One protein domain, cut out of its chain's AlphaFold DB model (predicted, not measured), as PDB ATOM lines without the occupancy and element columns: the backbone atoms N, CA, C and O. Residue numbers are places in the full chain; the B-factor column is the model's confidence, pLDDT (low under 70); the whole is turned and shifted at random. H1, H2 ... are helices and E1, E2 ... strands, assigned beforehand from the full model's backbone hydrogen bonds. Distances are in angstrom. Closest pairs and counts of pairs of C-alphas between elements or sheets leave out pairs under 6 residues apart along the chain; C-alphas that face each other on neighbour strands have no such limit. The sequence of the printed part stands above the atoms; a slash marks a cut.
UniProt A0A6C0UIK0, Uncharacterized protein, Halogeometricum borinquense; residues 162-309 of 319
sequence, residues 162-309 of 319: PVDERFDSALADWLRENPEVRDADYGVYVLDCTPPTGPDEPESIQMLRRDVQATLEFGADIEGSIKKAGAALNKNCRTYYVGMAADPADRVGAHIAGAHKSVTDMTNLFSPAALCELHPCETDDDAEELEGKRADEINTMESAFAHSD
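Overview. This is residues 162 to 309 of the 319 residues of an uncharacterized protein of Halogeometricum borinquense (UniProt A0A6C0UIK0). A twisted sheet of four strands forms the middle of this domain, with the long helix H7 along one face and H4 and H5 on the other, which makes three layers, helices on both faces of a sheet. H3 packs across H4 at one end of the longest axis, and H1 and the short H2 lie at the other end. The 148 printed residues hold seven named helices and four named strands in the order H1 H2 E1 H3 H4 E2 H5 H6 E3 H7 E4; the mixed sheet runs E3 E1 E2 E4, and the class is mixed, helices and strands. The whole is compact, with a radius of gyration of the C-alphas of 15.9 A, and spans 51 by 33 by 30 A, only just elongated.

Along the chain. H1, residues 167 to 177, begins at C-alpha 167 (317.207, 199.885, 251.977), and H2 is residues 179 to 182. E1 is residues 186 to 192, 20.2 A long. H3, residues 203 to 217, measures 21.1 A, and H4 is residues 225 to 234. E2, residues 238 to 245, measures 22.9 A. H5 is residues 248 to 256 and H6 residues 266 to 269. E3, residues 274 to 281, measures 21.0 A. H7, residues 284 to 299, measures 22.9 A. E4, residues 304 to 308, ends at C-alpha 308 (337.995, 197.670, 243.314).

Arrangement. E1 is antiparallel to E3, with N 190 and O 277 3.0 A apart, and to E2, with N 189 and O 243 2.9 A apart. E2 and E4 are parallel, with N 240 and O 305 2.8 A apart; these three N and O pairs are within hydrogen-bond range. E2, H5 H6, E3 and E3, H7, E4 are split strand-helix-strand units, two strands running the same way with other strands between them, with right-handed crossovers. H7 runs along the strands at a height over the sheet of 7.1 A; its closest C-alphas to E2 are Glu 291 and Gly 243, 5.9 A. H5, on the opposite face, is over E1 at a height of 7.9 A. H4 is over E2 and E4 at 8.8 A and touches H3 about perpendicular, 86 degrees, closest at the C-alphas of Gly 230 and Arg 209, 4.8 A. H2 and H6 only graze the sheet. H1 is near H5 and only just touches H2, only at the corner, with 3 pairs of C-alphas within 8 A, the closest Leu 175 and Arg 182, 5.6 A. Every O i to N i+4 pair is within hydrogen-bond range in H1, H3, H4 and H5, and 11 of 12 in H7; H2 and H6 are too short for one.

Size, cuts and confidence. The two C-alphas farthest apart, those of Arg 176 and Phe 218, are 51.8 A apart. The printed part has no cut and no long link. Mean pLDDT of the printed part is 87.7; residues 258 to 265 are under 70.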
ATOM      1  N   PRO A 162     321.421 201.452 255.130       92.19
ATOM      2  CA  PRO A 162     321.680 200.090 255.580       92.19
ATOM      3  C   PRO A 162     321.032 199.090 254.616       92.19
ATOM      4  O   PRO A 162     319.917 199.315 254.146       92.19
ATOM      5  N   VAL A 163     321.710 197.973 254.351       88.19
ATOM      6  CA  VAL A 163     321.159 196.871 253.550       88.19
ATOM      7  C   VAL A 163     320.270 196.017 254.454       88.19
ATOM      8  O   VAL A 163     320.670 194.983 254.982       88.19
ATOM      9  N   ASP A 164     319.064 196.520 254.691       86.50
ATOM     10  CA  ASP A 164     317.990 195.852 255.420       86.50
ATOM     11  C   ASP A 164     316.645 196.071 254.703       86.50
ATOM     12  O   ASP A 164     316.597 196.595 253.589       86.50
ATOM     13  N   GLU A 165     315.531 195.687 255.330       83.75
ATOM     14  CA  GLU A 165     314.175 195.842 254.773       83.75
ATOM     15  C   GLU A 165     313.814 197.291 254.382       83.75
ATOM     16  O   GLU A 165     312.837 197.522 253.672       83.75
ATOM     17  N   ARG A 166     314.578 198.284 254.848       87.19
ATOM     18  CA  ARG A 166     314.370 199.712 254.583       87.19
ATOM     19  C   ARG A 166     315.302 200.258 253.509       87.19
ATOM     20  O   ARG A 166     315.185 201.450 253.217       87.19
ATOM     21  N   PHE A 167     316.189 199.443 252.933       88.56
ATOM     22  CA  PHE A 167     317.207 199.885 251.977       88.56
ATOM     23  C   PHE A 167     316.617 200.775 250.872       88.56
ATOM     24  O   PHE A 167     317.021 201.928 250.745       88.56
ATOM     25  N   ASP A 168     315.589 200.294 250.165       87.38
ATOM     26  CA  ASP A 168     314.958 201.026 249.058       87.38
ATOM     27  C   ASP A 168     314.390 202.380 249.502       87.38
ATOM     28  O   ASP A 168     314.535 203.389 248.811       87.38
ATOM     29  N   SER A 169     313.759 202.425 250.681       91.38
ATOM     30  CA  SER A 169     313.198 203.665 251.226       91.38
ATOM     31  C   SER A 169     314.281 204.660 251.646       91.38
ATOM     32  O   SER A 169     314.171 205.843 251.333       91.38
ATOM     33  N   ALA A 170     315.351 204.181 252.289       91.81
ATOM     34  CA  ALA A 170     316.466 205.010 252.727       91.81
ATOM     35  C   ALA A 170     317.237 205.581 251.529       91.81
ATOM     36  O   ALA A 170     317.528 206.776 251.497       91.81
ATOM     37  N   LEU A 171     317.495 204.754 250.511       91.06
ATOM     38  CA  LEU A 171     318.143 205.187 249.276       91.06
ATOM     39  C   LEU A 171     317.282 206.211 248.524       91.06
ATOM     40  O   LEU A 171     317.787 207.250 248.105       91.06
ATOM     41  N   ALA A 172     315.977 205.962 248.387       91.12
ATOM     42  CA  ALA A 172     315.070 206.886 247.709       91.12
ATOM     43  C   ALA A 172     314.947 208.241 248.428       91.12
ATOM     44  O   ALA A 172     314.809 209.276 247.771       91.12
ATOM     45  N   ASP A 173     314.974 208.246 249.763       93.50
ATOM     46  CA  ASP A 173     314.977 209.475 250.554       93.50
ATOM     47  C   ASP A 173     316.292 210.242 250.383       93.50
ATOM     48  O   ASP A 173     316.257 211.438 250.088       93.50
ATOM     49  N   TRP A 174     317.434 209.554 250.436       93.69
ATOM     50  CA  TRP A 174     318.743 210.172 250.226       93.69
ATOM     51  C   TRP A 174     318.908 210.747 248.810       93.69
ATOM     52  O   TRP A 174     319.322 211.894 248.654       93.69
ATOM     53  N   LEU A 175     318.498 210.019 247.764       91.50
ATOM     54  CA  LEU A 175     318.535 210.501 246.372       91.50
ATOM     55  C   LEU A 175     317.608 211.703 246.131       91.50
ATOM     56  O   LEU A 175     317.811 212.479 245.197       91.50
ATOM     57  N   ARG A 176     316.567 211.879 246.956       92.62
ATOM     58  CA  ARG A 176     315.699 213.064 246.897       92.62
ATOM     59  C   ARG A 176     316.394 214.306 247.450       92.62
ATOM     60  O   ARG A 176     316.108 215.406 246.982       92.62
ATOM     61  N   GLU A 177     317.263 214.120 248.437       93.12
ATOM     62  CA  GLU A 177     318.060 215.179 249.059       93.12
ATOM     63  C   GLU A 177     319.327 215.514 248.256       93.12
ATOM     64  O   GLU A 177     319.809 216.639 248.357       93.12
ATOM     65  N   ASN A 178     319.795 214.587 247.409       90.75
ATOM     66  CA  ASN A 178     321.010 214.704 246.590       90.75
ATOM     67  C   ASN A 178     320.685 214.509 245.086       90.75
ATOM     68  O   ASN A 178     321.049 213.492 244.484       90.75
ATOM     69  N   PRO A 179     319.919 215.431 244.464       87.69
ATOM     70  CA  PRO A 179     319.415 215.271 243.098       87.69
ATOM     71  C   PRO A 179     320.517 215.179 242.033       87.69
ATOM     72  O   PRO A 179     320.317 214.523 241.018       87.69
ATOM     73  N   GLU A 180     321.676 215.791 242.266       86.50
ATOM     74  CA  GLU A 180     322.852 215.703 241.396       86.50
ATOM     75  C   GLU A 180     323.394 214.278 241.251       86.50
ATOM     76  O   GLU A 180     323.978 213.958 240.224       86.50
ATOM     77  N   VAL A 181     323.171 213.418 242.250       84.88
ATOM     78  CA  VAL A 181     323.565 212.005 242.203       84.88
ATOM     79  C   VAL A 181     322.527 211.169 241.470       84.88
ATOM     80  O   VAL A 181     322.868 210.279 240.702       84.88
ATOM     81  N   ARG A 182     321.245 211.476 241.687       82.25
ATOM     82  CA  ARG A 182     320.127 210.796 241.022       82.25
ATOM     83  C   ARG A 182     320.133 211.013 239.509       82.25
ATOM     84  O   ARG A 182     319.735 210.120 238.771       82.25
ATOM     85  N   ASP A 183     320.511 212.210 239.075       82.50
ATOM     86  CA  ASP A 183     320.449 212.617 237.672       82.50
ATOM     87  C   ASP A 183     321.786 212.378 236.929       82.50
ATOM     88  O   ASP A 183     321.929 212.820 235.791       82.50
ATOM     89  N   ALA A 184     322.762 211.713 237.562       82.50
ATOM     90  CA  ALA A 184     324.065 211.422 236.972       82.50
ATOM     91  C   ALA A 184     324.019 210.209 236.031       82.50
ATOM     92  O   ALA A 184     323.383 209.202 236.334       82.50
ATOM     93  N   ASP A 185     324.743 210.306 234.913       84.62
ATOM     94  CA  ASP A 185     324.857 209.233 233.916       84.62
ATOM     95  C   ASP A 185     325.875 208.151 234.315       84.62
ATOM     96  O   ASP A 185     325.881 207.076 233.721       84.62
ATOM     97  N   TYR A 186     326.754 208.451 235.279       91.50
ATOM     98  CA  TYR A 186     327.762 207.555 235.845       91.50
ATOM     99  C   TYR A 186     327.989 207.872 237.322       91.50
ATOM    100  O   TYR A 186     327.744 208.989 237.786       91.50
ATOM    101  N   GLY A 187     328.512 206.910 238.075       93.00
ATOM    102  CA  GLY A 187     328.992 207.181 239.421       93.00
ATOM    103  C   GLY A 187     329.776 206.046 240.057       93.00
ATOM    104  O   GLY A 187     329.692 204.886 239.646       93.00
ATOM    105  N   VAL A 188     330.516 206.413 241.100       95.88
ATOM    106  CA  VAL A 188     331.285 205.510 241.959       95.88
ATOM    107  C   VAL A 188     330.538 205.316 243.271       95.88
ATOM    108  O   VAL A 188     330.101 206.280 243.900       95.88
ATOM    109  N   TYR A 189     330.397 204.069 243.703       94.62
ATOM    110  CA  TYR A 189     329.744 203.707 244.956       94.62
ATOM    111  C   TYR A 189     330.680 202.912 245.862       94.62
ATOM    112  O   TYR A 189     331.555 202.183 245.396       94.62
ATOM    113  N   VAL A 190     330.461 203.032 247.172       96.50
ATOM    114  CA  VAL A 190     331.197 202.268 248.189       96.50
ATOM    115  C   VAL A 190     330.223 201.469 249.043       96.50
ATOM    116  O   VAL A 190     329.312 202.033 249.653       96.50
ATOM    117  N   LEU A 191     330.437 200.158 249.118       95.12
ATOM    118  CA  LEU A 191     329.680 199.228 249.953       95.12
ATOM    119  C   LEU A 191     330.524 198.781 251.149       95.12
ATOM    120  O   LEU A 191     331.662 198.347 250.979       95.12
ATOM    121  N   ASP A 192     329.956 198.833 252.355       95.56
ATOM    122  CA  ASP A 192     330.500 198.138 253.530       95.56
ATOM    123  C   ASP A 192     330.166 196.653 253.396       95.56
ATOM    124  O   ASP A 192     329.016 196.250 253.559       95.56
ATOM    125  N   CYS A 193     331.173 195.845 253.088       94.25
ATOM    126  CA  CYS A 193     331.090 194.398 252.911       94.25
ATOM    127  C   CYS A 193     331.669 193.647 254.124       94.25
ATOM    128  O   CYS A 193     332.024 192.473 254.028       94.25
ATOM    129  N   THR A 194     331.806 194.315 255.274       95.19
ATOM    130  CA  THR A 194     332.362 193.701 256.484       95.19
ATOM    131  C   THR A 194     331.383 192.653 257.034       95.19
ATOM    132  O   THR A 194     330.286 193.023 257.459       95.19
ATOM    133  N   PRO A 195     331.753 191.358 257.089       93.38
ATOM    134  CA  PRO A 195     330.862 190.326 257.600       93.38
ATOM    135  C   PRO A 195     330.704 190.446 259.124       93.38
ATOM    136  O   PRO A 195     331.606 190.981 259.793       93.38
ATOM    137  N   PRO A 196     329.594 189.921 259.684       92.69
ATOM    138  CA  PRO A 196     329.388 189.846 261.128       92.69
ATOM    139  C   PRO A 196     330.509 189.059 261.822       92.69
ATOM    140  O   PRO A 196     331.282 188.339 261.191       92.69
ATOM    141  N   THR A 197     330.615 189.227 263.139       92.19
ATOM    142  CA  THR A 197     331.674 188.640 263.974       92.19
ATOM    143  C   THR A 197     331.127 187.570 264.913       92.19
ATOM    144  O   THR A 197     329.949 187.593 265.263       92.19
ATOM    145  N   GLY A 198     331.994 186.689 265.414       87.12
ATOM    146  CA  GLY A 198     331.608 185.674 266.393       87.12
ATOM    147  C   GLY A 198     330.695 184.592 265.793       87.12
ATOM    148  O   GLY A 198     330.920 184.198 264.650       87.12
ATOM    149  N   PRO A 199     329.682 184.097 266.534       86.81
ATOM    150  CA  PRO A 199     328.824 182.992 266.086       86.81
ATOM    151  C   PRO A 199     328.044 183.260 264.793       86.81
ATOM    152  O   PRO A 199     327.637 182.311 264.131       86.81
ATOM    153  N   ASP A 200     327.845 184.534 264.448       89.06
ATOM    154  CA  ASP A 200     327.096 184.948 263.261       89.06
ATOM    155  C   ASP A 200     327.988 185.057 262.005       89.06
ATOM    156  O   ASP A 200     327.475 185.276 260.908       89.06
ATOM    157  N   GLU A 201     329.321 184.924 262.130       91.19
ATOM    158  CA  GLU A 201     330.238 184.959 260.981       91.19
ATOM    159  C   GLU A 201     329.998 183.737 260.070       91.19
ATOM    160  O   GLU A 201     330.048 182.606 260.560       91.19
ATOM    161  N   PRO A 202     329.782 183.910 258.749       88.56
ATOM    162  CA  PRO A 202     329.527 182.784 257.853       88.56
ATOM    163  C   PRO A 202     330.678 181.769 257.827       88.56
ATOM    164  O   PRO A 202     331.846 182.151 257.772       88.56
ATOM    165  N   GLU A 203     330.355 180.472 257.756       86.25
ATOM    166  CA  GLU A 203     331.348 179.381 257.714       86.25
ATOM    167  C   GLU A 203     332.389 179.570 256.591       86.25
ATOM    168  O   GLU A 203     333.578 179.331 256.790       86.25
ATOM    169  N   SER A 204     331.968 180.050 255.416       86.88
ATOM    170  CA  SER A 204     332.876 180.342 254.298       86.88
ATOM    171  C   SER A 204     333.886 181.442 254.635       86.88
ATOM    172  O   SER A 204     335.050 181.334 254.259       86.88
ATOM    173  N   ILE A 205     333.474 182.474 255.377       91.75
ATOM    174  CA  ILE A 205     334.359 183.548 255.841       91.75
ATOM    175  C   ILE A 205     335.318 183.025 256.908       91.75
ATOM    176  O   ILE A 205     336.513 183.305 256.830       91.75
ATOM    177  N   GLN A 206     334.836 182.227 257.864       90.69
ATOM    178  CA  GLN A 206     335.695 181.601 258.876       90.69
ATOM    179  C   GLN A 206     336.776 180.724 258.224       90.69
ATOM    180  O   GLN A 206     337.955 180.843 258.555       90.69
ATOM    181  N   MET A 207     336.386 179.904 257.241       88.25
ATOM    182  CA  MET A 207     337.304 179.059 256.477       88.25
ATOM    183  C   MET A 207     338.326 179.885 255.688       88.25
ATOM    184  O   MET A 207     339.515 179.604 255.777       88.25
ATOM    185  N   LEU A 208     337.898 180.943 254.987       91.75
ATOM    186  CA  LEU A 208     338.811 181.847 254.276       91.75
ATOM    187  C   LEU A 208     339.852 182.447 255.220       91.75
ATOM    188  O   LEU A 208     341.045 182.446 254.936       91.75
ATOM    189  N   ARG A 209     339.391 182.978 256.349       92.81
ATOM    190  CA  ARG A 209     340.242 183.629 257.343       92.81
ATOM    191  C   ARG A 209     341.250 182.661 257.950       92.81
ATOM    192  O   ARG A 209     342.397 183.043 258.174       92.81
ATOM    193  N   ARG A 210     340.845 181.414 258.177       89.38
ATOM    194  CA  ARG A 210     341.730 180.342 258.627       89.38
ATOM    195  C   ARG A 210     342.796 180.027 257.580       89.38
ATOM    196  O   ARG A 210     343.976 180.038 257.909       89.38
ATOM    197  N   ASP A 211     342.393 179.784 256.338       88.38
ATOM    198  CA  ASP A 211     343.310 179.381 255.266       88.38
ATOM    199  C   ASP A 211     344.292 180.519 254.922       88.38
ATOM    200  O   ASP A 211     345.464 180.296 254.611       88.38
ATOM    201  N   VAL A 212     343.851 181.771 255.055       90.75
ATOM    202  CA  VAL A 212     344.721 182.945 254.933       90.75
ATOM    203  C   VAL A 212     345.698 183.058 256.101       90.75
ATOM    204  O   VAL A 212     346.881 183.298 255.867       90.75
ATOM    205  N   GLN A 213     345.238 182.866 257.344       89.75
ATOM    206  CA  GLN A 213     346.141 182.846 258.499       89.75
ATOM    207  C   GLN A 213     347.222 181.787 258.300       89.75
ATOM    208  O   GLN A 213     348.398 182.051 258.528       89.75
ATOM    209  N   ALA A 214     346.816 180.623 257.803       86.94
ATOM    210  CA  ALA A 214     347.727 179.550 257.498       86.94
ATOM    211  C   ALA A 214     348.793 179.937 256.488       86.94
ATOM    212  O   ALA A 214     349.983 179.774 256.739       86.94
ATOM    213  N   THR A 215     348.355 180.500 255.370       87.75
ATOM    214  CA  THR A 215     349.244 180.954 254.303       87.75
ATOM    215  C   THR A 215     350.326 181.902 254.843       87.75
ATOM    216  O   THR A 215     351.506 181.706 254.559       87.75
ATOM    217  N   LEU A 216     349.944 182.854 255.704       88.31
ATOM    218  CA  LEU A 216     350.872 183.804 256.331       88.31
ATOM    219  C   LEU A 216     351.866 183.148 257.296       88.31
ATOM    220  O   LEU A 216     353.050 183.472 257.269       88.31
ATOM    221  N   GLU A 217     351.405 182.237 258.151       87.56
ATOM    222  CA  GLU A 217     352.254 181.544 259.135       87.56
ATOM    223  C   GLU A 217     353.291 180.634 258.460       87.56
ATOM    224  O   GLU A 217     354.410 180.485 258.952       87.56
ATOM    225  N   PHE A 218     352.955 180.083 257.293       85.75
ATOM    226  CA  PHE A 218     353.885 179.328 256.452       85.75
ATOM    227  C   PHE A 218     354.784 180.218 255.573       85.75
ATOM    228  O   PHE A 218     355.581 179.700 254.792       85.75
ATOM    229  N   GLY A 219     354.706 181.546 255.715       84.12
ATOM    230  CA  GLY A 219     355.559 182.496 255.002       84.12
ATOM    231  C   GLY A 219     355.269 182.598 253.503       84.12
ATOM    232  O   GLY A 219     356.160 182.986 252.750       84.12
ATOM    233  N   ALA A 220     354.062 182.224 253.072       85.06
ATOM    234  CA  ALA A 220     353.619 182.356 251.692       85.06
ATOM    235  C   ALA A 220     352.882 183.685 251.468       85.06
ATOM    236  O   ALA A 220     352.199 184.204 252.357       85.06
ATOM    237  N   ASP A 221     353.004 184.217 250.253       85.06
ATOM    238  CA  ASP A 221     352.362 185.468 249.868       85.06
ATOM    239  C   ASP A 221     350.851 185.299 249.665       85.06
ATOM    240  O   ASP A 221     350.354 184.273 249.187       85.06
ATOM    241  N   ILE A 222     350.098 186.343 250.014       86.06
ATOM    242  CA  ILE A 222     348.655 186.390 249.784       86.06
ATOM    243  C   ILE A 222     348.365 187.026 248.429       86.06
ATOM    244  O   ILE A 222     348.411 188.249 248.260       86.06
ATOM    245  N   GLU A 223     347.937 186.193 247.490       82.56
ATOM    246  CA  GLU A 223     347.473 186.632 246.178       82.56
ATOM    247  C   GLU A 223     345.942 186.694 246.086       82.56
ATOM    248  O   GLU A 223     345.217 185.884 246.669       82.56
ATOM    249  N   GLY A 224     345.443 187.654 245.304       84.50
ATOM    250  CA  GLY A 224     344.013 187.836 245.047       84.50
ATOM    251  C   GLY A 224     343.271 188.634 246.124       84.50
ATOM    252  O   GLY A 224     343.545 188.552 247.322       84.50
ATOM    253  N   SER A 225     342.291 189.423 245.688       85.38
ATOM    254  CA  SER A 225     341.552 190.345 246.554       85.38
ATOM    255  C   SER A 225     340.743 189.652 247.647       85.38
ATOM    256  O   SER A 225     340.708 190.137 248.773       85.38
ATOM    257  N   ILE A 226     340.156 188.486 247.359       88.69
ATOM    258  CA  ILE A 226     339.406 187.698 248.347       88.69
ATOM    259  C   ILE A 226     340.306 187.293 249.517       88.69
ATOM    260  O   ILE A 226     339.949 187.503 250.676       88.69
ATOM    261  N   LYS A 227     341.493 186.741 249.233       90.25
ATOM    262  CA  LYS A 227     342.425 186.336 250.290       90.25
ATOM    263  C   LYS A 227     342.970 187.553 251.046       90.25
ATOM    264  O   LYS A 227     343.070 187.503 252.270       90.25
ATOM    265  N   LYS A 228     343.223 188.673 250.359       92.50
ATOM    266  CA  LYS A 228     343.613 189.946 250.998       92.50
ATOM    267  C   LYS A 228     342.529 190.497 251.922       92.50
ATOM    268  O   LYS A 228     342.841 190.911 253.034       92.50
ATOM    269  N   ALA A 229     341.261 190.405 251.532       93.75
ATOM    270  CA  ALA A 229     340.144 190.725 252.411       93.75
ATOM    271  C   ALA A 229     340.100 189.796 253.633       93.75
ATOM    272  O   ALA A 229     339.951 190.272 254.753       93.75
ATOM    273  N   GLY A 230     340.311 188.487 253.450       94.31
ATOM    274  CA  GLY A 230     340.459 187.538 254.561       94.31
ATOM    275  C   GLY A 230     341.580 187.930 255.535       94.31
ATOM    276  O   GLY A 230     341.387 187.893 256.752       94.31
ATOM    277  N   ALA A 231     342.719 188.389 255.011       94.12
ATOM    278  CA  ALA A 231     343.849 188.882 255.801       94.12
ATOM    279  C   ALA A 231     343.489 190.150 256.583       94.12
ATOM    280  O   ALA A 231     343.793 190.266 257.772       94.12
ATOM    281  N   ALA A 232     342.795 191.085 255.929       94.88
ATOM    282  CA  ALA A 232     342.299 192.304 256.551       94.88
ATOM    283  C   ALA A 232     341.327 191.980 257.698       94.88
ATOM    284  O   ALA A 232     341.457 192.529 258.791       94.88
ATOM    285  N   LEU A 233     340.415 191.020 257.509       95.44
ATOM    286  CA  LEU A 233     339.526 190.566 258.580       95.44
ATOM    287  C   LEU A 233     340.293 189.946 259.755       95.44
ATOM    288  O   LEU A 233     339.933 190.193 260.904       95.44
ATOM    289  N   ASN A 234     341.373 189.195 259.514       94.00
ATOM    290  CA  ASN A 234     342.232 188.681 260.592       94.00
ATOM    291  C   ASN A 234     342.906 189.784 261.413       94.00
ATOM    292  O   ASN A 234     343.122 189.601 262.609       94.00
ATOM    293  N   LYS A 235     343.159 190.943 260.803       92.88
ATOM    294  CA  LYS A 235     343.632 192.161 261.475       92.88
ATOM    295  C   LYS A 235     342.486 193.021 262.042       92.88
ATOM    296  O   LYS A 235     342.715 194.145 262.478       92.88
ATOM    297  N   ASN A 236     341.261 192.490 262.061       92.75
ATOM    298  CA  ASN A 236     340.025 193.163 262.468       92.75
ATOM    299  C   ASN A 236     339.730 194.468 261.698       92.75
ATOM    300  O   ASN A 236     339.168 195.408 262.259       92.75
ATOM    301  N   CYS A 237     340.094 194.525 260.418       94.75
ATOM    302  CA  CYS A 237     339.767 195.642 259.534       94.75
ATOM    303  C   CYS A 237     338.325 195.557 259.012       94.75
ATOM    304  O   CYS A 237     337.720 194.482 258.965       94.75
ATOM    305  N   ARG A 238     337.789 196.697 258.563       94.75
ATOM    306  CA  ARG A 238     336.610 196.738 257.687       94.75
ATOM    307  C   ARG A 238     336.979 196.367 256.264       94.75
ATOM    308  O   ARG A 238     338.082 196.658 255.813       94.75
ATOM    309  N   THR A 239     336.032 195.762 255.564       95.19
ATOM    310  CA  THR A 239     336.169 195.363 254.164       95.19
ATOM    311  C   THR A 239     335.140 196.124 253.346       95.19
ATOM    312  O   THR A 239     333.944 195.998 253.596       95.19
ATOM    313  N   TYR A 240     335.599 196.896 252.372       95.81
ATOM    314  CA  TYR A 240     334.771 197.685 251.475       95.81
ATOM    315  C   TYR A 240     334.888 197.173 250.039       95.81
ATOM    316  O   TYR A 240     335.930 196.657 249.627       95.81
ATOM    317  N   TYR A 241     333.813 197.336 249.276       94.12
ATOM    318  CA  TYR A 241     333.817 197.197 247.824       94.12
ATOM    319  C   TYR A 241     333.571 198.568 247.206       94.12
ATOM    320  O   TYR A 241     332.590 199.227 247.551       94.12
ATOM    321  N   VAL A 242     334.460 198.983 246.315       95.19
ATOM    322  CA  VAL A 242     334.314 200.183 245.497       95.19
ATOM    323  C   VAL A 242     334.020 199.720 244.081       95.19
ATOM    324  O   VAL A 242     334.714 198.847 243.567       95.19
ATOM    325  N   GLY A 243     332.978 200.271 243.472       92.50
ATOM    326  CA  GLY A 243     332.632 199.962 242.091       92.50
ATOM    327  C   GLY A 243     332.085 201.182 241.371       92.50
ATOM    328  O   GLY A 243     331.613 202.125 242.007       92.50
ATOM    329  N   MET A 244     332.115 201.140 240.043       92.19
ATOM    330  CA  MET A 244     331.465 202.134 239.194       92.19
ATOM    331  C   MET A 244     330.285 201.549 238.412       92.19
ATOM    332  O   MET A 244     330.197 200.334 238.189       92.19
ATOM    333  N   ALA A 245     329.354 202.407 237.998       90.69
ATOM    334  CA  ALA A 245     328.304 202.060 237.043       90.69
ATOM    335  C   ALA A 245     327.695 203.297 236.377       90.69
ATOM    336  O   ALA A 245     327.693 204.378 236.959       90.69
ATOM    337  N   ALA A 246     327.089 203.096 235.202       88.62
ATOM    338  CA  ALA A 246     326.224 204.090 234.561       88.62
ATOM    339  C   ALA A 246     324.907 204.327 235.339       88.62
ATOM    340  O   ALA A 246     324.343 205.409 235.334       88.62
ATOM    341  N   ASP A 247     324.418 203.313 236.061       86.00
ATOM    342  CA  ASP A 247     323.326 203.460 237.032       86.00
ATOM    343  C   ASP A 247     323.773 202.857 238.373       86.00
ATOM    344  O   ASP A 247     323.615 201.652 238.608       86.00
ATOM    345  N   PRO A 248     324.410 203.660 239.248       84.75
ATOM    346  CA  PRO A 248     324.891 203.185 240.540       84.75
ATOM    347  C   PRO A 248     323.776 202.637 241.433       84.75
ATOM    348  O   PRO A 248     324.006 201.681 242.170       84.75
ATOM    349  N   ALA A 249     322.565 203.199 241.369       83.38
ATOM    350  CA  ALA A 249     321.457 202.766 242.213       83.38
ATOM    351  C   ALA A 249     320.972 201.364 241.816       83.38
ATOM    352  O   ALA A 249     320.874 200.483 242.678       83.38
ATOM    353  N   ASP A 250     320.741 201.130 240.521       83.31
ATOM    354  CA  ASP A 250     320.379 199.804 240.002       83.31
ATOM    355  C   ASP A 250     321.506 198.787 240.254       83.31
ATOM    356  O   ASP A 250     321.269 197.671 240.729       83.31
ATOM    357  N   ARG A 251     322.765 199.198 240.042       85.50
ATOM    358  CA  ARG A 251     323.929 198.332 240.265       85.50
ATOM    359  C   ARG A 251     324.062 197.895 241.722       85.50
ATOM    360  O   ARG A 251     324.284 196.709 241.982       85.50
ATOM    361  N   VAL A 252     323.914 198.821 242.670       86.75
ATOM    362  CA  VAL A 252     323.923 198.515 244.108       86.75
ATOM    363  C   VAL A 252     322.777 197.564 244.458       86.75
ATOM    364  O   VAL A 252     323.010 196.564 245.142       86.75
ATOM    365  N   GLY A 253     321.570 197.806 243.935       82.56
ATOM    366  CA  GLY A 253     320.427 196.903 244.107       82.56
ATOM    367  C   GLY A 253     320.732 195.474 243.645       82.56
ATOM    368  O   GLY A 253     320.421 194.503 244.339       82.56
ATOM    369  N   ALA A 254     321.434 195.320 242.525       80.25
ATOM    370  CA  ALA A 254     321.825 194.013 242.010       80.25
ATOM    371  C   ALA A 254     322.945 193.319 242.823       80.25
ATOM    372  O   ALA A 254     322.951 192.084 242.896       80.25
ATOM    373  N   HIS A 255     323.850 194.067 243.472       83.94
ATOM    374  CA  HIS A 255     324.781 193.505 244.465       83.94
ATOM    375  C   HIS A 255     324.034 192.967 245.691       83.94
ATOM    376  O   HIS A 255     324.290 191.843 246.123       83.94
ATOM    377  N   ILE A 256     323.071 193.735 246.205       81.19
ATOM    378  CA  ILE A 256     322.259 193.372 247.376       81.19
ATOM    379  C   ILE A 256     321.400 192.139 247.101       81.19
ATOM    380  O   ILE A 256     321.365 191.210 247.905       81.19
ATOM    381  N   ALA A 257     320.760 192.085 245.934       73.06
ATOM    382  CA  ALA A 257     319.956 190.939 245.523       73.06
ATOM    383  C   ALA A 257     320.796 189.670 245.261       73.06
ATOM    384  O   ALA A 257     320.242 188.613 244.955       73.06
ATOM    385  N   GLY A 258     322.135 189.758 245.303       65.75
ATOM    386  CA  GLY A 258     323.031 188.671 244.895       65.75
ATOM    387  C   GLY A 258     322.796 188.226 243.445       65.75
ATOM    388  O   GLY A 258     323.110 187.088 243.085       65.75
ATOM    389  N   ALA A 259     322.187 189.104 242.641       45.44
ATOM    390  CA  ALA A 259     321.711 188.849 241.287       45.44
ATOM    391  C   ALA A 259     322.731 189.279 240.227       45.44
ATOM    392  O   ALA A 259     322.528 189.020 239.035       45.44
ATOM    393  N   HIS A 260     323.836 189.919 240.629       43.75
ATOM    394  CA  HIS A 260     324.779 190.412 239.647       43.75
ATOM    395  C   HIS A 260     325.554 189.284 238.959       43.75
ATOM    396  O   HIS A 260     326.325 188.541 239.562       43.75
ATOM    397  N   LYS A 261     325.378 189.250 237.635       39.56
ATOM    398  CA  LYS A 261     326.175 188.544 236.623       39.56
ATOM    399  C   LYS A 261     327.574 189.167 236.438       39.56
ATOM    400  O   LYS A 261     328.110 189.115 235.334       39.56
ATOM    401  N   SER A 262     328.111 189.872 237.440       37.25
ATOM    402  CA  SER A 262     329.452 190.452 237.325       37.25
ATOM    403  C   SER A 262     330.498 189.384 237.616       37.25
ATOM    404  O   SER A 262     330.273 188.460 238.393       37.25
ATOM    405  N   VAL A 263     331.659 189.545 236.993       37.19
ATOM    406  CA  VAL A 263     332.871 188.725 237.150       37.19
ATOM    407  C   VAL A 263     333.446 188.820 238.581       37.19
ATOM    408  O   VAL A 263     334.476 188.234 238.890       37.19
ATOM    409  N   THR A 264     332.806 189.580 239.473       51.50
ATOM    410  CA  THR A 264     333.452 190.134 240.660       51.50
ATOM    411  C   THR A 264     332.970 189.367 241.886       51.50
ATOM    412  O   THR A 264     331.933 189.636 242.494       51.50
ATOM    413  N   ASP A 265     333.740 188.326 242.204       65.88
ATOM    414  CA  ASP A 265     333.460 187.317 243.230       65.88
ATOM    415  C   ASP A 265     333.326 187.887 244.661       65.88
ATOM    416  O   ASP A 265     332.771 187.233 245.546       65.88
ATOM    417  N   MET A 266     333.774 189.130 244.882       81.12
ATOM    418  CA  MET A 266     333.918 189.764 246.195       81.12
ATOM    419  C   MET A 266     332.590 189.978 246.941       81.12
ATOM    420  O   MET A 266     332.372 189.349 247.971       81.12
ATOM    421  N   THR A 267     331.665 190.802 246.426       82.81
ATOM    422  CA  THR A 267     330.372 191.152 247.093       82.81
ATOM    423  C   THR A 267     329.428 189.965 247.309       82.81
ATOM    424  O   THR A 267     328.393 190.029 247.968       82.81
ATOM    425  N   ASN A 268     329.807 188.855 246.707       78.31
ATOM    426  CA  ASN A 268     329.072 187.630 246.572       78.31
ATOM    427  C   ASN A 268     329.487 186.632 247.674       78.31
ATOM    428  O   ASN A 268     328.683 185.805 248.105       78.31
ATOM    429  N   LEU A 269     330.742 186.717 248.129       85.06
ATOM    430  CA  LEU A 269     331.241 186.092 249.353       85.06
ATOM    431  C   LEU A 269     331.080 187.030 250.565       85.06
ATOM    432  O   LEU A 269     330.714 186.579 251.648       85.06
ATOM    433  N   PHE A 270     331.312 188.326 250.364       89.69
ATOM    434  CA  PHE A 270     331.205 189.388 251.358       89.69
ATOM    435  C   PHE A 270     329.962 190.241 251.089       89.69
ATOM    436  O   PHE A 270     330.034 191.294 250.448       89.69
ATOM    437  N   SER A 271     328.806 189.757 251.542       89.00
ATOM    438  CA  SER A 271     327.525 190.429 251.311       89.00
ATOM    439  C   SER A 271     327.530 191.871 251.847       89.00
ATOM    440  O   SER A 271     327.956 192.086 252.985       89.00
ATOM    441  N   PRO A 272     327.052 192.857 251.065       91.50
ATOM    442  CA  PRO A 272     326.956 194.241 251.518       91.50
ATOM    443  C   PRO A 272     326.049 194.391 252.746       91.50
ATOM    444  O   PRO A 272     324.922 193.902 252.758       91.50
ATOM    445  N   ALA A 273     326.525 195.112 253.758       92.00
ATOM    446  CA  ALA A 273     325.783 195.493 254.959       92.00
ATOM    447  C   ALA A 273     325.263 196.939 254.894       92.00
ATOM    448  O   ALA A 273     324.295 197.292 255.574       92.00
ATOM    449  N   ALA A 274     325.913 197.801 254.110       93.94
ATOM    450  CA  ALA A 274     325.502 199.186 253.916       93.94
ATOM    451  C   ALA A 274     326.037 199.755 252.599       93.94
ATOM    452  O   ALA A 274     327.126 199.396 252.154       93.94
ATOM    453  N   LEU A 275     325.292 200.703 252.037       95.69
ATOM    454  CA  LEU A 275     325.805 201.686 251.094       95.69
ATOM    455  C   LEU A 275     326.384 202.860 251.890       95.69
ATOM    456  O   LEU A 275     325.682 203.470 252.702       95.69
ATOM    457  N   CYS A 276     327.661 203.154 251.667       96.06
ATOM    458  CA  CYS A 276     328.401 204.195 252.374       96.06
ATOM    459  C   CYS A 276     328.561 205.467 251.548       96.06
ATOM    460  O   CYS A 276     328.448 206.561 252.087       96.06
ATOM    461  N   GLU A 277     328.803 205.336 250.243       95.62
ATOM    462  CA  GLU A 277     329.037 206.484 249.366       95.62
ATOM    463  C   GLU A 277     328.407 206.280 247.993       95.62
ATOM    464  O   GLU A 277     328.333 205.154 247.500       95.62
ATOM    465  N   LEU A 278     327.998 207.395 247.390       94.56
ATOM    466  CA  LEU A 278     327.620 207.530 245.989       94.56
ATOM    467  C   LEU A 278     328.161 208.869 245.484       94.56
ATOM    468  O   LEU A 278     327.729 209.922 245.952       94.56
ATOM    469  N   HIS A 279     329.095 208.818 244.539       94.19
ATOM    470  CA  HIS A 279     329.701 209.988 243.909       94.19
ATOM    471  C   HIS A 279     329.312 210.034 242.430       94.19
ATOM    472  O   HIS A 279     329.588 209.069 241.719       94.19
ATOM    473  N   PRO A 280     328.677 211.118 241.957       93.94
ATOM    474  CA  PRO A 280     328.320 211.259 240.554       93.94
ATOM    475  C   PRO A 280     329.552 211.589 239.710       93.94
ATOM    476  O   PRO A 280     330.418 212.361 240.128       93.94
ATOM    477  N   CYS A 281     329.595 211.043 238.500       92.94
ATOM    478  CA  CYS A 281     330.626 211.307 237.504       92.94
ATOM    479  C   CYS A 281     329.969 211.740 236.188       92.94
ATOM    480  O   CYS A 281     328.872 211.294 235.851       92.94
ATOM    481  N   GLU A 282     330.630 212.629 235.446       89.62
ATOM    482  CA  GLU A 282     330.115 213.110 234.157       89.62
ATOM    483  C   GLU A 282     330.363 212.100 233.028       89.62
ATOM    484  O   GLU A 282     329.611 212.062 232.054       89.62
ATOM    485  N   THR A 283     331.414 211.284 233.149       91.81
ATOM    486  CA  THR A 283     331.834 210.323 232.127       91.81
ATOM    487  C   THR A 283     332.237 208.977 232.732       91.81
ATOM    488  O   THR A 283     332.506 208.876 233.930       91.81
ATOM    489  N   ASP A 284     332.281 207.947 231.881       91.75
ATOM    490  CA  ASP A 284     332.767 206.602 232.221       91.75
ATOM    491  C   ASP A 284     334.247 206.631 232.634       91.75
ATOM    492  O   ASP A 284     334.599 206.110 233.686       91.75
ATOM    493  N   ASP A 285     335.085 207.336 231.864       91.12
ATOM    494  CA  ASP A 285     336.523 207.482 232.134       91.12
ATOM    495  C   ASP A 285     336.780 208.136 233.509       91.12
ATOM    496  O   ASP A 285     337.646 207.690 234.265       91.12
ATOM    497  N   ASP A 286     336.003 209.168 233.870       92.31
ATOM    498  CA  ASP A 286     336.111 209.816 235.186       92.31
ATOM    499  C   ASP A 286     335.709 208.862 236.321       92.31
ATOM    500  O   ASP A 286     336.308 208.885 237.400       92.31
ATOM    501  N   ALA A 287     334.682 208.037 236.095       92.56
ATOM    502  CA  ALA A 287     334.226 207.055 237.071       92.56
ATOM    503  C   ALA A 287     335.255 205.929 237.254       92.56
ATOM    504  O   ALA A 287     335.504 205.521 238.389       92.56
ATOM    505  N   GLU A 288     335.892 205.481 236.170       90.81
ATOM    506  CA  GLU A 288     336.928 204.446 236.182       90.81
ATOM    507  C   GLU A 288     338.171 204.913 236.955       90.81
ATOM    508  O   GLU A 288     338.646 204.214 237.854       90.81
ATOM    509  N   GLU A 289     338.661 206.130 236.681       91.75
ATOM    510  CA  GLU A 289     339.787 206.719 237.419       91.75
ATOM    511  C   GLU A 289     339.445 206.907 238.908       91.75
ATOM    512  O   GLU A 289     340.258 206.611 239.795       91.75
ATOM    513  N   LEU A 290     338.229 207.381 239.202       94.19
ATOM    514  CA  LEU A 290     337.783 207.613 240.572       94.19
ATOM    515  C   LEU A 290     337.591 206.307 241.356       94.19
ATOM    516  O   LEU A 290     337.887 206.297 242.551       94.19
ATOM    517  N   GLU A 291     337.141 205.218 240.727       93.50
ATOM    518  CA  GLU A 291     336.967 203.912 241.377       93.50
ATOM    519  C   GLU A 291     338.284 203.423 241.997       93.50
ATOM    520  O   GLU A 291     338.352 203.167 243.206       93.50
ATOM    521  N   GLY A 292     339.348 203.364 241.187       90.31
ATOM    522  CA  GLY A 292     340.668 202.913 241.630       90.31
ATOM    523  C   GLY A 292     341.254 203.837 242.697       90.31
ATOM    524  O   GLY A 292     341.647 203.387 243.775       90.31
ATOM    525  N   LYS A 293     341.211 205.153 242.454       94.06
ATOM    526  CA  LYS A 293     341.697 206.151 243.412       94.06
ATOM    527  C   LYS A 293     340.965 206.069 244.752       94.06
ATOM    528  O   LYS A 293     341.594 206.188 245.804       94.06
ATOM    529  N   ARG A 294     339.645 205.872 244.741       95.19
ATOM    530  CA  ARG A 294     338.854 205.795 245.973       95.19
ATOM    531  C   ARG A 294     339.172 204.530 246.766       95.19
ATOM    532  O   ARG A 294     339.254 204.598 247.993       95.19
ATOM    533  N   ALA A 295     339.391 203.400 246.095       93.62
ATOM    534  CA  ALA A 295     339.848 202.181 246.756       93.62
ATOM    535  C   ALA A 295     341.229 202.373 247.407       93.62
ATOM    536  O   ALA A 295     341.408 202.007 248.570       93.62
ATOM    537  N   ASP A 296     342.166 203.026 246.714       93.50
ATOM    538  CA  ASP A 296     343.488 203.353 247.261       93.50
ATOM    539  C   ASP A 296     343.391 204.272 248.484       93.50
ATOM    540  O   ASP A 296     343.998 203.997 249.518       93.50
ATOM    541  N   GLU A 297     342.569 205.325 248.419       95.00
ATOM    542  CA  GLU A 297     342.319 206.216 249.556       95.00
ATOM    543  C   GLU A 297     341.799 205.451 250.780       95.00
ATOM    544  O   GLU A 297     342.298 205.659 251.888       95.00
ATOM    545  N   ILE A 298     340.838 204.536 250.600       94.81
ATOM    546  CA  ILE A 298     340.319 203.705 251.695       94.81
ATOM    547  C   ILE A 298     341.404 202.764 252.233       94.81
ATOM    548  O   ILE A 298     341.509 202.600 253.445       94.81
ATOM    549  N   ASN A 299     342.251 202.196 251.371       92.88
ATOM    550  CA  ASN A 299     343.365 201.337 251.781       92.88
ATOM    551  C   ASN A 299     344.442 202.080 252.595       92.88
ATOM    552  O   ASN A 299     345.197 201.443 253.326       92.88
ATOM    553  N   THR A 300     344.499 203.417 252.532       92.06
ATOM    554  CA  THR A 300     345.354 204.218 253.433       92.06
ATOM    555  C   THR A 300     344.745 204.463 254.818       92.06
ATOM    556  O   THR A 300     345.451 204.926 255.719       92.06
ATOM    557  N   MET A 301     343.454 204.173 255.019       93.25
ATOM    558  CA  MET A 301     342.789 204.338 256.312       93.25
ATOM    559  C   MET A 301     343.177 203.201 257.264       93.25
ATOM    560  O   MET A 301     343.217 202.026 256.894       93.25
ATOM    561  N   GLU A 302     343.433 203.539 258.529       88.62
ATOM    562  CA  GLU A 302     343.727 202.542 259.562       88.62
ATOM    563  C   GLU A 302     342.560 201.557 259.699       88.62
ATOM    564  O   GLU A 302     341.404 201.959 259.739       88.62
ATOM    565  N   SER A 303     342.834 200.255 259.791       90.44
ATOM    566  CA  SER A 303     341.794 199.228 259.945       90.44
ATOM    567  C   SER A 303     340.739 199.206 258.822       90.44
ATOM    568  O   SER A 303     339.582 198.853 259.066       90.44
ATOM    569  N   ALA A 304     341.115 199.554 257.591       94.19
ATOM    570  CA  ALA A 304     340.270 199.436 256.407       94.19
ATOM    571  C   ALA A 304     340.973 198.649 255.294       94.19
ATOM    572  O   ALA A 304     342.195 198.634 255.191       94.19
ATOM    573  N   PHE A 305     340.174 197.990 254.467       95.19
ATOM    574  CA  PHE A 305     340.587 197.380 253.214       95.19
ATOM    575  C   PHE A 305     339.486 197.614 252.186       95.19
ATOM    576  O   PHE A 305     338.317 197.370 252.486       95.19
ATOM    577  N   ALA A 306     339.846 198.048 250.987       94.31
ATOM    578  CA  ALA A 306     338.947 198.220 249.862       94.31
ATOM    579  C   ALA A 306     339.407 197.392 248.663       94.31
ATOM    580  O   ALA A 306     340.577 197.413 248.275       94.31
ATOM    581  N   HIS A 307     338.446 196.695 248.060       91.00
ATOM    582  CA  HIS A 307     338.580 196.082 246.743       91.00
ATOM    583  C   HIS A 307     337.905 196.966 245.693       91.00
ATOM    584  O   HIS A 307     336.784 197.417 245.916       91.00
ATOM    585  N   SER A 308     338.561 197.132 244.552       88.31
ATOM    586  CA  SER A 308     337.995 197.670 243.314       88.31
ATOM    587  C   SER A 308     338.420 196.761 242.165       88.31
ATOM    588  O   SER A 308     339.472 196.115 242.224       88.31
ATOM    589  N   ASP A 309     337.603 196.701 241.120       73.12
ATOM    590  CA  ASP A 309     337.911 195.914 239.926       73.12
ATOM    591  C   ASP A 309     338.977 196.594 239.041       73.12
ATOM    592  O   ASP A 309     339.535 195.950 238.155       73.12
TER     593      ASP A 309